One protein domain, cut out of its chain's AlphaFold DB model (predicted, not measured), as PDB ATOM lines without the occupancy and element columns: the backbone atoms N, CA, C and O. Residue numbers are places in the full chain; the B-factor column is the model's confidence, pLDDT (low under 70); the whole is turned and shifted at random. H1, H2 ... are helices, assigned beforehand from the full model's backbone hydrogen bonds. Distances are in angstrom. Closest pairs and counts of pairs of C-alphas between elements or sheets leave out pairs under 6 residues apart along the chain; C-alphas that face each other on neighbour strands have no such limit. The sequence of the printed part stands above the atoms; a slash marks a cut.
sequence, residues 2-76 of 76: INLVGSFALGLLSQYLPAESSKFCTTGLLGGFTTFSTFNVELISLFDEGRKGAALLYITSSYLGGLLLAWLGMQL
ATOM      1  N   ILE A   2       4.139 -19.513  36.768       91.44
ATOM      2  CA  ILE A   2       5.184 -19.327  37.793       91.44
ATOM      3  C   ILE A   2       4.789 -19.878  39.173       91.44
ATOM      4  O   ILE A   2       5.569 -20.598  39.780       91.44
ATOM      5  N   ASN A   3       3.539 -19.668  39.603       93.56
ATOM      6  CA  ASN A   3       3.037 -20.189  40.877       93.56
ATOM      7  C   ASN A   3       3.012 -21.725  40.911       93.56
ATOM      8  O   ASN A   3       3.379 -22.306  41.917       93.56
ATOM      9  N   LEU A   4       2.667 -22.387  39.800       94.38
ATOM     10  CA  LEU A   4       2.644 -23.851  39.706       94.38
ATOM     11  C   LEU A   4       4.053 -24.448  39.797       94.38
ATOM     12  O   LEU A   4       4.288 -25.382  40.560       94.38
ATOM     13  N   VAL A   5       5.001 -23.874  39.049       95.81
ATOM     14  CA  VAL A   5       6.410 -24.294  39.090       95.81
ATOM     15  C   VAL A   5       6.998 -24.043  40.477       95.81
ATOM     16  O   VAL A   5       7.667 -24.913  41.028       95.81
ATOM     17  N   GLY A   6       6.701 -22.884  41.067       95.12
ATOM     18  CA  GLY A   6       7.129 -22.550  42.418       95.12
ATOM     19  C   GLY A   6       6.549 -23.492  43.471       95.12
ATOM     20  O   GLY A   6       7.285 -23.922  44.350       95.12
ATOM     21  N   SER A   7       5.276 -23.888  43.358       95.94
ATOM     22  CA  SER A   7       4.667 -24.879  44.251       95.94
ATOM     23  C   SER A   7       5.335 -26.251  44.146       95.94
ATOM     24  O   SER A   7       5.635 -26.848  45.175       95.94
ATOM     25  N   PHE A   8       5.627 -26.736  42.934       96.38
ATOM     26  CA  PHE A   8       6.358 -27.996  42.747       96.38
ATOM     27  C   PHE A   8       7.755 -27.946  43.375       96.38
ATOM     28  O   PHE A   8       8.131 -28.819  44.158       96.38
ATOM     29  N   ALA A   9       8.507 -26.885  43.066       95.75
ATOM     30  CA  ALA A   9       9.835 -26.665  43.620       95.75
ATOM     31  C   ALA A   9       9.795 -26.536  45.148       95.75
ATOM     32  O   ALA A   9      10.689 -27.038  45.818       95.75
ATOM     33  N   LEU A  10       8.755 -25.916  45.714       95.75
ATOM     34  CA  LEU A  10       8.585 -25.810  47.162       95.75
ATOM     35  C   LEU A  10       8.497 -27.194  47.801       95.75
ATOM     36  O   LEU A  10       9.190 -27.431  48.787       95.75
ATOM     37  N   GLY A  11       7.699 -28.101  47.232       94.62
ATOM     38  CA  GLY A  11       7.580 -29.477  47.718       94.62
ATOM     39  C   GLY A  11       8.918 -30.218  47.703       94.62
ATOM     40  O   GLY A  11       9.344 -30.723  48.738       94.62
ATOM     41  N   LEU A  12       9.621 -30.183  46.565       94.94
ATOM     42  CA  LEU A  12      10.937 -30.816  46.411       94.94
ATOM     43  C   LEU A  12      11.962 -30.247  47.396       94.94
ATOM     44  O   LEU A  12      12.593 -30.970  48.162       94.94
ATOM     45  N   LEU A  13      12.135 -28.926  47.412       93.44
ATOM     46  CA  LEU A  13      13.152 -28.289  48.248       93.44
ATOM     47  C   LEU A  13      12.860 -28.460  49.741       93.44
ATOM     48  O   LEU A  13      13.799 -28.519  50.531       93.44
ATOM     49  N   SER A  14      11.587 -28.584  50.125       91.31
ATOM     50  CA  SER A  14      11.211 -28.880  51.510       91.31
ATOM     51  C   SER A  14      11.694 -30.256  51.962       91.31
ATOM     52  O   SER A  14      12.005 -30.411  53.139       91.31
ATOM     53  N   GLN A  15      11.795 -31.215  51.039       92.50
ATOM     54  CA  GLN A  15      12.160 -32.593  51.347       92.50
ATOM     55  C   GLN A  15      13.661 -32.874  51.222       92.50
ATOM     56  O   GLN A  15      14.218 -33.635  52.012       92.50
ATOM     57  N   TYR A  16      14.332 -32.239  50.259       90.50
ATOM     58  CA  TYR A  16      15.742 -32.505  49.956       90.50
ATOM     59  C   TYR A  16      16.738 -31.599  50.689       90.50
ATOM     60  O   TYR A  16      17.919 -31.940  50.774       90.50
ATOM     61  N   LEU A  17      16.305 -30.441  51.199       91.31
ATOM     62  CA  LEU A  17      17.196 -29.508  51.886       91.31
ATOM     63  C   LEU A  17      17.100 -29.624  53.414       91.31
ATOM     64  O   LEU A  17      16.008 -29.767  53.962       91.31
ATOM     65  N   PRO A  18      18.226 -29.450  54.133       90.38
ATOM     66  CA  PRO A  18      18.197 -29.274  55.579       90.38
ATOM     67  C   PRO A  18      17.398 -28.018  55.960       90.38
ATOM     68  O   PRO A  18      17.325 -27.049  55.200       90.38
ATOM     69  N   ALA A  19      16.814 -28.021  57.162       86.06
ATOM     70  CA  ALA A  19      15.789 -27.059  57.584       86.06
ATOM     71  C   ALA A  19      16.166 -25.574  57.396       86.06
ATOM     72  O   ALA A  19      15.308 -24.756  57.064       86.06
ATOM     73  N   GLU A  20      17.433 -25.210  57.594       87.06
ATOM     74  CA  GLU A  20      17.905 -23.829  57.453       87.06
ATOM     75  C   GLU A  20      17.975 -23.387  55.981       87.06
ATOM     76  O   GLU A  20      17.396 -22.363  55.610       87.06
ATOM     77  N   SER A  21      18.585 -24.203  55.116       89.50
ATOM     78  CA  SER A  21      18.634 -23.961  53.666       89.50
ATOM     79  C   SER A  21      17.246 -24.035  53.026       89.50
ATOM     80  O   SER A  21      16.934 -23.257  52.125       89.50
ATOM     81  N   SER A  22      16.388 -24.925  53.529       90.69
ATOM     82  CA  SER A  22      15.004 -25.061  53.080       90.69
ATOM     83  C   SER A  22      14.215 -23.768  53.291       90.69
ATOM     84  O   SER A  22      13.565 -23.298  52.362       90.69
ATOM     85  N   LYS A  23      14.328 -23.107  54.454       89.88
ATOM     86  CA  LYS A  23      13.643 -21.825  54.712       89.88
ATOM     87  C   LYS A  23      14.091 -20.715  53.767       89.88
ATOM     88  O   LYS A  23      13.247 -19.994  53.235       89.88
ATOM     89  N   PHE A  24      15.396 -20.590  53.534       93.62
ATOM     90  CA  PHE A  24      15.929 -19.592  52.607       93.62
ATOM     91  C   PHE A  24      15.399 -19.809  51.181       93.62
ATOM     92  O   PHE A  24      14.917 -18.872  50.544       93.62
ATOM     93  N   CYS A  25      15.418 -21.052  50.699       93.50
ATOM     94  CA  CYS A  25      14.958 -21.382  49.355       93.50
ATOM     95  C   CYS A  25      13.431 -21.298  49.204       93.50
ATOM     96  O   CYS A  25      12.948 -20.781  48.204       93.50
ATOM     97  N   THR A  26      12.660 -21.779  50.178       92.19
ATOM     98  CA  THR A  26      11.190 -21.817  50.092       92.19
ATOM     99  C   THR A  26      10.561 -20.468  50.419       92.19
ATOM    100  O   THR A  26       9.811 -19.919  49.620       92.19
ATOM    101  N   THR A  27      10.889 -19.882  51.569       90.19
ATOM    102  CA  THR A  27      10.272 -18.625  52.017       90.19
ATOM    103  C   THR A  27      10.922 -17.414  51.350       90.19
ATOM    104  O   THR A  27      10.230 -16.460  51.014       90.19
ATOM    105  N   GLY A  28      12.240 -17.451  51.132       91.69
ATOM    106  CA  GLY A  28      12.977 -16.377  50.465       91.69
ATOM    107  C   GLY A  28      12.841 -16.433  48.944       91.69
ATOM    108  O   GLY A  28      12.115 -15.637  48.351       91.69
ATOM    109  N   LEU A  29      13.539 -17.376  48.303       93.06
ATOM    110  CA  LEU A  29      13.624 -17.431  46.836       93.06
ATOM    111  C   LEU A  29      12.278 -17.753  46.177       93.06
ATOM    112  O   LEU A  29      11.821 -16.995  45.324       93.06
ATOM    113  N   LEU A  30      11.622 -18.849  46.568       94.19
ATOM    114  CA  LEU A  30      10.334 -19.234  45.983       94.19
ATOM    115  C   LEU A  30       9.208 -18.271  46.382       94.19
ATOM    116  O   LEU A  30       8.317 -18.017  45.570       94.19
ATOM    117  N   GLY A  31       9.286 -17.676  47.574       91.69
ATOM    118  CA  GLY A  31       8.403 -16.586  47.989       91.69
ATOM    119  C   GLY A  31       8.515 -15.347  47.094       91.69
ATOM    120  O   GLY A  31       7.497 -14.744  46.780       91.69
ATOM    121  N   GLY A  32       9.720 -14.999  46.627       92.00
ATOM    122  CA  GLY A  32       9.927 -13.916  45.657       92.00
ATOM    123  C   GLY A  32       9.641 -14.301  44.199       92.00
ATOM    124  O   GLY A  32       9.281 -13.445  43.395       92.00
ATOM    125  N   PHE A  33       9.801 -15.578  43.840       92.31
ATOM    126  CA  PHE A  33       9.540 -16.094  42.490       92.31
ATOM    127  C   PHE A  33       8.042 -16.253  42.188       92.31
ATOM    128  O   PHE A  33       7.609 -16.087  41.047       92.31
ATOM    129  N   THR A  34       7.247 -16.599  43.200       95.12
ATOM    130  CA  THR A  34       5.789 -16.729  43.088       95.12
ATOM    131  C   THR A  34       5.090 -15.426  43.464       95.12
ATOM    132  O   THR A  34       5.627 -14.598  44.191       95.12
ATOM    133  N   THR A  35       3.883 -15.202  42.947       95.00
ATOM    134  CA  THR A  35       3.118 -13.980  43.230       95.00
ATOM    135  C   THR A  35       1.625 -14.262  43.312       95.00
ATOM    136  O   THR A  35       0.971 -14.666  42.344       95.00
ATOM    137  N   PHE A  36       1.066 -14.030  44.500       93.00
ATOM    138  CA  PHE A  36      -0.378 -14.075  44.718       93.00
ATOM    139  C   PHE A  36      -1.058 -12.768  44.285       93.00
ATOM    140  O   PHE A  36      -2.198 -12.788  43.829       93.00
ATOM    141  N   SER A  37      -0.373 -11.626  44.378       93.88
ATOM    142  CA  SER A  37      -0.946 -10.324  44.013       93.88
ATOM    143  C   SER A  37      -1.216 -10.222  42.513       93.88
ATOM    144  O   SER A  37      -2.325  -9.863  42.121       93.88
ATOM    145  N   THR A  38      -0.257 -10.619  41.673       94.25
ATOM    146  CA  THR A  38      -0.421 -10.632  40.209       94.25
ATOM    147  C   THR A  38      -1.547 -11.572  39.790       94.25
ATOM    148  O   THR A  38      -2.397 -11.189  38.992       94.25
ATOM    149  N   PHE A  39      -1.617 -12.759  40.403       94.75
ATOM    150  CA  PHE A  39      -2.704 -13.712  40.178       94.75
ATOM    151  C   PHE A  39      -4.091 -13.096  40.448       94.75
ATOM    152  O   PHE A  39      -5.002 -13.274  39.645       94.75
ATOM    153  N   ASN A  40      -4.258 -12.338  41.540       95.62
ATOM    154  CA  ASN A  40      -5.539 -11.692  41.845       95.62
ATOM    155  C   ASN A  40      -5.889 -10.571  40.861       95.62
ATOM    156  O   ASN A  40      -7.048 -10.456  40.476       95.62
ATOM    157  N   VAL A  41      -4.909  -9.764  40.440       96.94
ATOM    158  CA  VAL A  41      -5.135  -8.706  39.441       96.94
ATOM    159  C   VAL A  41      -5.606  -9.307  38.115       96.94
ATOM    160  O   VAL A  41      -6.588  -8.839  37.546       96.94
ATOM    161  N   GLU A  42      -4.966 -10.381  37.655       95.31
ATOM    162  CA  GLU A  42      -5.387 -11.102  36.448       95.31
ATOM    163  C   GLU A  42      -6.783 -11.713  36.602       95.31
ATOM    164  O   GLU A  42      -7.592 -11.661  35.675       95.31
ATOM    165  N   LEU A  43      -7.095 -12.261  37.780       95.31
ATOM    166  CA  LEU A  43      -8.414 -12.814  38.058       95.31
ATOM    167  C   LEU A  43      -9.505 -11.739  37.961       95.31
ATOM    168  O   LEU A  43     -10.522 -11.966  37.311       95.31
ATOM    169  N   ILE A  44      -9.278 -10.575  38.576       96.75
ATOM    170  CA  ILE A  44     -10.195  -9.429  38.517       96.75
ATOM    171  C   ILE A  44     -10.344  -8.945  37.072       96.75
ATOM    172  O   ILE A  44     -11.472  -8.795  36.616       96.75
ATOM    173  N   SER A  45      -9.245  -8.828  36.315       96.75
ATOM    174  CA  SER A  45      -9.288  -8.468  34.887       96.75
ATOM    175  C   SER A  45     -10.192  -9.408  34.088       96.75
ATOM    176  O   SER A  45     -11.044  -8.963  33.326       96.75
ATOM    177  N   LEU A  46     -10.079 -10.725  34.303       95.94
ATOM    178  CA  LEU A  46     -10.925 -11.709  33.619       95.94
ATOM    179  C   LEU A  46     -12.404 -11.591  34.011       95.94
ATOM    180  O   LEU A  46     -13.279 -11.861  33.183       95.94
ATOM    181  N   PHE A  47     -12.696 -11.212  35.256       94.81
ATOM    182  CA  PHE A  47     -14.063 -10.931  35.693       94.81
ATOM    183  C   PHE A  47     -14.616  -9.655  35.048       94.81
ATOM    184  O   PHE A  47     -15.745  -9.693  34.553       94.81
ATOM    185  N   ASP A  48     -13.826  -8.581  34.997       96.56
ATOM    186  CA  ASP A  48     -14.200  -7.291  34.403       96.56
ATOM    187  C   ASP A  48     -14.393  -7.392  32.881       96.56
ATOM    188  O   ASP A  48     -15.325  -6.814  32.326       96.56
ATOM    189  N   GLU A  49     -13.597  -8.225  32.207       96.56
ATOM    190  CA  GLU A  49     -13.766  -8.584  30.790       96.56
ATOM    191  C   GLU A  49     -15.024  -9.439  30.522       96.56
ATOM    192  O   GLU A  49     -15.295  -9.824  29.382       96.56
ATOM    193  N   GLY A  50     -15.788  -9.810  31.557       95.56
ATOM    194  CA  GLY A  50     -16.959 -10.683  31.449       95.56
ATOM    195  C   GLY A  50     -16.617 -12.158  31.199       95.56
ATOM    196  O   GLY A  50     -17.514 -12.993  31.042       95.56
ATOM    197  N   ARG A  51     -15.333 -12.531  31.212       95.50
ATOM    198  CA  ARG A  51     -14.821 -13.874  30.890       95.50
ATOM    199  C   ARG A  51     -14.837 -14.798  32.109       95.50
ATOM    200  O   ARG A  51     -13.846 -15.447  32.443       95.50
ATOM    201  N   LYS A  52     -16.006 -14.935  32.742       92.94
ATOM    202  CA  LYS A  52     -16.198 -15.698  33.993       92.94
ATOM    203  C   LYS A  52     -15.722 -17.151  33.911       92.94
ATOM    204  O   LYS A  52     -15.156 -17.660  34.872       92.94
ATOM    205  N   GLY A  53     -15.918 -17.811  32.766       95.12
ATOM    206  CA  GLY A  53     -15.439 -19.182  32.554       95.12
ATOM    207  C   GLY A  53     -13.911 -19.289  32.575       95.12
ATOM    208  O   GLY A  53     -13.367 -20.202  33.192       95.12
ATOM    209  N   ALA A  54     -13.212 -18.326  31.967       94.62
ATOM    210  CA  ALA A  54     -11.753 -18.267  32.007       94.62
ATOM    211  C   ALA A  54     -11.245 -17.924  33.413       94.62
ATOM    212  O   ALA A  54     -10.299 -18.555  33.873       94.62
ATOM    213  N   ALA A  55     -11.904 -16.995  34.117       94.38
ATOM    214  CA  ALA A  55     -11.577 -16.668  35.506       94.38
ATOM    215  C   ALA A  55     -11.703 -17.898  36.420       94.38
ATOM    216  O   ALA A  55     -10.776 -18.201  37.168       94.38
ATOM    217  N   LEU A  56     -12.807 -18.649  36.302       95.38
ATOM    218  CA  LEU A  56     -13.026 -19.905  37.028       95.38
ATOM    219  C   LEU A  56     -11.939 -20.936  36.724       95.38
ATOM    220  O   LEU A  56     -11.306 -21.451  37.639       95.38
ATOM    221  N   LEU A  57     -11.664 -21.201  35.447       95.12
ATOM    222  CA  LEU A  57     -10.590 -22.123  35.076       95.12
ATOM    223  C   LEU A  57      -9.239 -21.669  35.636       95.12
ATOM    224  O   LEU A  57      -8.475 -22.499  36.126       95.12
ATOM    225  N   TYR A  58      -8.952 -20.368  35.612       94.25
ATOM    226  CA  TYR A  58      -7.692 -19.818  36.096       94.25
ATOM    227  C   TYR A  58      -7.516 -19.973  37.610       94.25
ATOM    228  O   TYR A  58      -6.471 -20.462  38.047       94.25
ATOM    229  N   ILE A  59      -8.533 -19.640  38.417       95.12
ATOM    230  CA  ILE A  59      -8.470 -19.825  39.875       95.12
ATOM    231  C   ILE A  59      -8.385 -21.298  40.248       95.12
ATOM    232  O   ILE A  59      -7.522 -21.673  41.039       95.12
ATOM    233  N   THR A  60      -9.228 -22.148  39.657       95.19
ATOM    234  CA  THR A  60      -9.287 -23.566  40.016       95.19
ATOM    235  C   THR A  60      -8.008 -24.290  39.604       95.19
ATOM    236  O   THR A  60      -7.449 -25.028  40.412       95.19
ATOM    237  N   SER A  61      -7.491 -24.042  38.395       94.44
ATOM    238  CA  SER A  61      -6.223 -24.636  37.944       94.44
ATOM    239  C   SER A  61      -5.027 -24.143  38.754       94.44
ATOM    240  O   SER A  61      -4.161 -24.946  39.092       94.44
ATOM    241  N   SER A  62      -4.984 -22.860  39.121       93.88
ATOM    242  CA  SER A  62      -3.877 -22.311  39.909       93.88
ATOM    243  C   SER A  62      -3.867 -22.850  41.339       93.88
ATOM    244  O   SER A  62      -2.817 -23.276  41.813       93.88
ATOM    245  N   TYR A  63      -5.021 -22.894  42.014       94.00
ATOM    246  CA  TYR A  63      -5.115 -23.407  43.386       94.00
ATOM    247  C   TYR A  63      -4.934 -24.924  43.455       94.00
ATOM    248  O   TYR A  63      -4.063 -25.407  44.178       94.00
ATOM    249  N   LEU A  64      -5.739 -25.685  42.703       96.25
ATOM    250  CA  LEU A  64      -5.676 -27.147  42.750       96.25
ATOM    251  C   LEU A  64      -4.371 -27.658  42.143       96.25
ATOM    252  O   LEU A  64      -3.737 -28.536  42.718       96.25
ATOM    253  N   GLY A  65      -3.939 -27.083  41.019       95.75
ATOM    254  CA  GLY A  65      -2.673 -27.439  40.389       95.75
ATOM    255  C   GLY A  65      -1.480 -27.126  41.287       95.75
ATOM    256  O   GLY A  65      -0.586 -27.957  41.404       95.75
ATOM    257  N   GLY A  66      -1.476 -25.973  41.965       96.06
ATOM    258  CA  GLY A  66      -0.410 -25.609  42.899       96.06
ATOM    259  C   GLY A  66      -0.331 -26.578  44.077       96.06
ATOM    260  O   GLY A  66       0.743 -27.092  44.380       96.06
ATOM    261  N   LEU A  67      -1.476 -26.900  44.690       95.88
ATOM    262  CA  LEU A  67      -1.548 -27.857  45.796       95.88
ATOM    263  C   LEU A  67      -1.071 -29.257  45.376       95.88
ATOM    264  O   LEU A  67      -0.249 -29.859  46.064       95.88
ATOM    265  N   LEU A  68      -1.559 -29.757  44.235       97.38
ATOM    266  CA  LEU A  68      -1.169 -31.062  43.698       97.38
ATOM    267  C   LEU A  68       0.326 -31.120  43.397       97.38
ATOM    268  O   LEU A  68       0.976 -32.103  43.734       97.38
ATOM    269  N   LEU A  69       0.884 -30.070  42.796       96.69
ATOM    270  CA  LEU A  69       2.304 -30.009  42.474       96.69
ATOM    271  C   LEU A  69       3.183 -29.915  43.720       96.69
ATOM    272  O   LEU A  69       4.197 -30.600  43.781       96.69
ATOM    273  N   ALA A  70       2.795 -29.133  44.728       96.19
ATOM    274  CA  ALA A  70       3.508 -29.118  46.003       96.19
ATOM    275  C   ALA A  70       3.495 -30.500  46.666       96.19
ATOM    276  O   ALA A  70       4.533 -30.975  47.118       96.19
ATOM    277  N   TRP A  71       2.341 -31.174  46.673       96.81
ATOM    278  CA  TRP A  71       2.229 -32.532  47.201       96.81
ATOM    279  C   TRP A  71       3.088 -33.534  46.427       96.81
ATOM    280  O   TRP A  71       3.847 -34.270  47.047       96.81
ATOM    281  N   LEU A  72       3.031 -33.524  45.092       96.69
ATOM    282  CA  LEU A  72       3.877 -34.375  44.253       96.69
ATOM    283  C   LEU A  72       5.363 -34.119  44.514       96.69
ATOM    284  O   LEU A  72       6.120 -35.071  44.649       96.69
ATOM    285  N   GLY A  73       5.766 -32.854  44.639       94.69
ATOM    286  CA  GLY A  73       7.145 -32.490  44.950       94.69
ATOM    287  C   GLY A  73       7.626 -33.022  46.303       94.69
ATOM    288  O   GLY A  73       8.800 -33.317  46.428       94.69
ATOM    289  N   MET A  74       6.747 -33.181  47.297       94.00
ATOM    290  CA  MET A  74       7.110 -33.787  48.590       94.00
ATOM    291  C   MET A  74       7.215 -35.320  48.545       94.00
ATOM    292  O   MET A  74       7.805 -35.910  49.447       94.00
ATOM    293  N   GLN A  75       6.588 -35.967  47.555       94.00
ATOM    294  CA  GLN A  75       6.592 -37.429  47.390       94.00
ATOM    295  C   GLN A  75       7.739 -37.935  46.509       94.00
ATOM    296  O   GLN A  75       8.041 -39.129  46.525       94.00
ATOM    297  N   LEU A  76       8.312 -37.042  45.703       90.56
ATOM    298  CA  LEU A  76       9.511 -37.276  44.905       90.56
ATOM    299  C   LEU A  76      10.745 -37.114  45.775       90.56
ATOM    300  O   LEU A  76      11.664 -37.930  45.572       90.56
TER     301      LEU A  76
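Overview. This is residues 2 to 76 of the 76 residues of the protein "Putative fluoride ion transporter CrcB" of Limosilactobacillus fermentum (UniProt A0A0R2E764). A loose rod: H2 and H3 follow end to end along one side, long H4 makes the other, and H1 lies between H2 and the later part of H4. The 75 printed residues hold helices H1 to H4 in order and no named strand: all helix. The radius of gyration of the C-alphas is 14.3 A, the spans 46 by 22 by 11 A.

Arrangement. H1, residues 2 to 16, touches H2, residues 19 to 33, as a hairpin, closest at C-alphas 10 and 26, 5.6 A. H3, residues 36 to 48, touches H4, residues 52 to 75, as a hairpin with residues 43 to 47 alone, closest at C-alphas 46 and 55, 5.3 A. H1 and H4 touch, running the same way, closest at C-alphas 11 and 73, 4.1 A. Every O i to N i+4 pair is within hydrogen-bond range in H1, H3 and H4, 9 of 11 in H2.

Along the chain. Find C-alpha 2 at (5.184, -19.327, 37.793), where H1 begins its 20.8 A; H4 runs 34.2 A to C-alpha 75 at (6.592, -37.429, 47.390).

Size, cuts and confidence. The printed part has no cut, its links are tight, and no printed residue is under 70 in pLDDT.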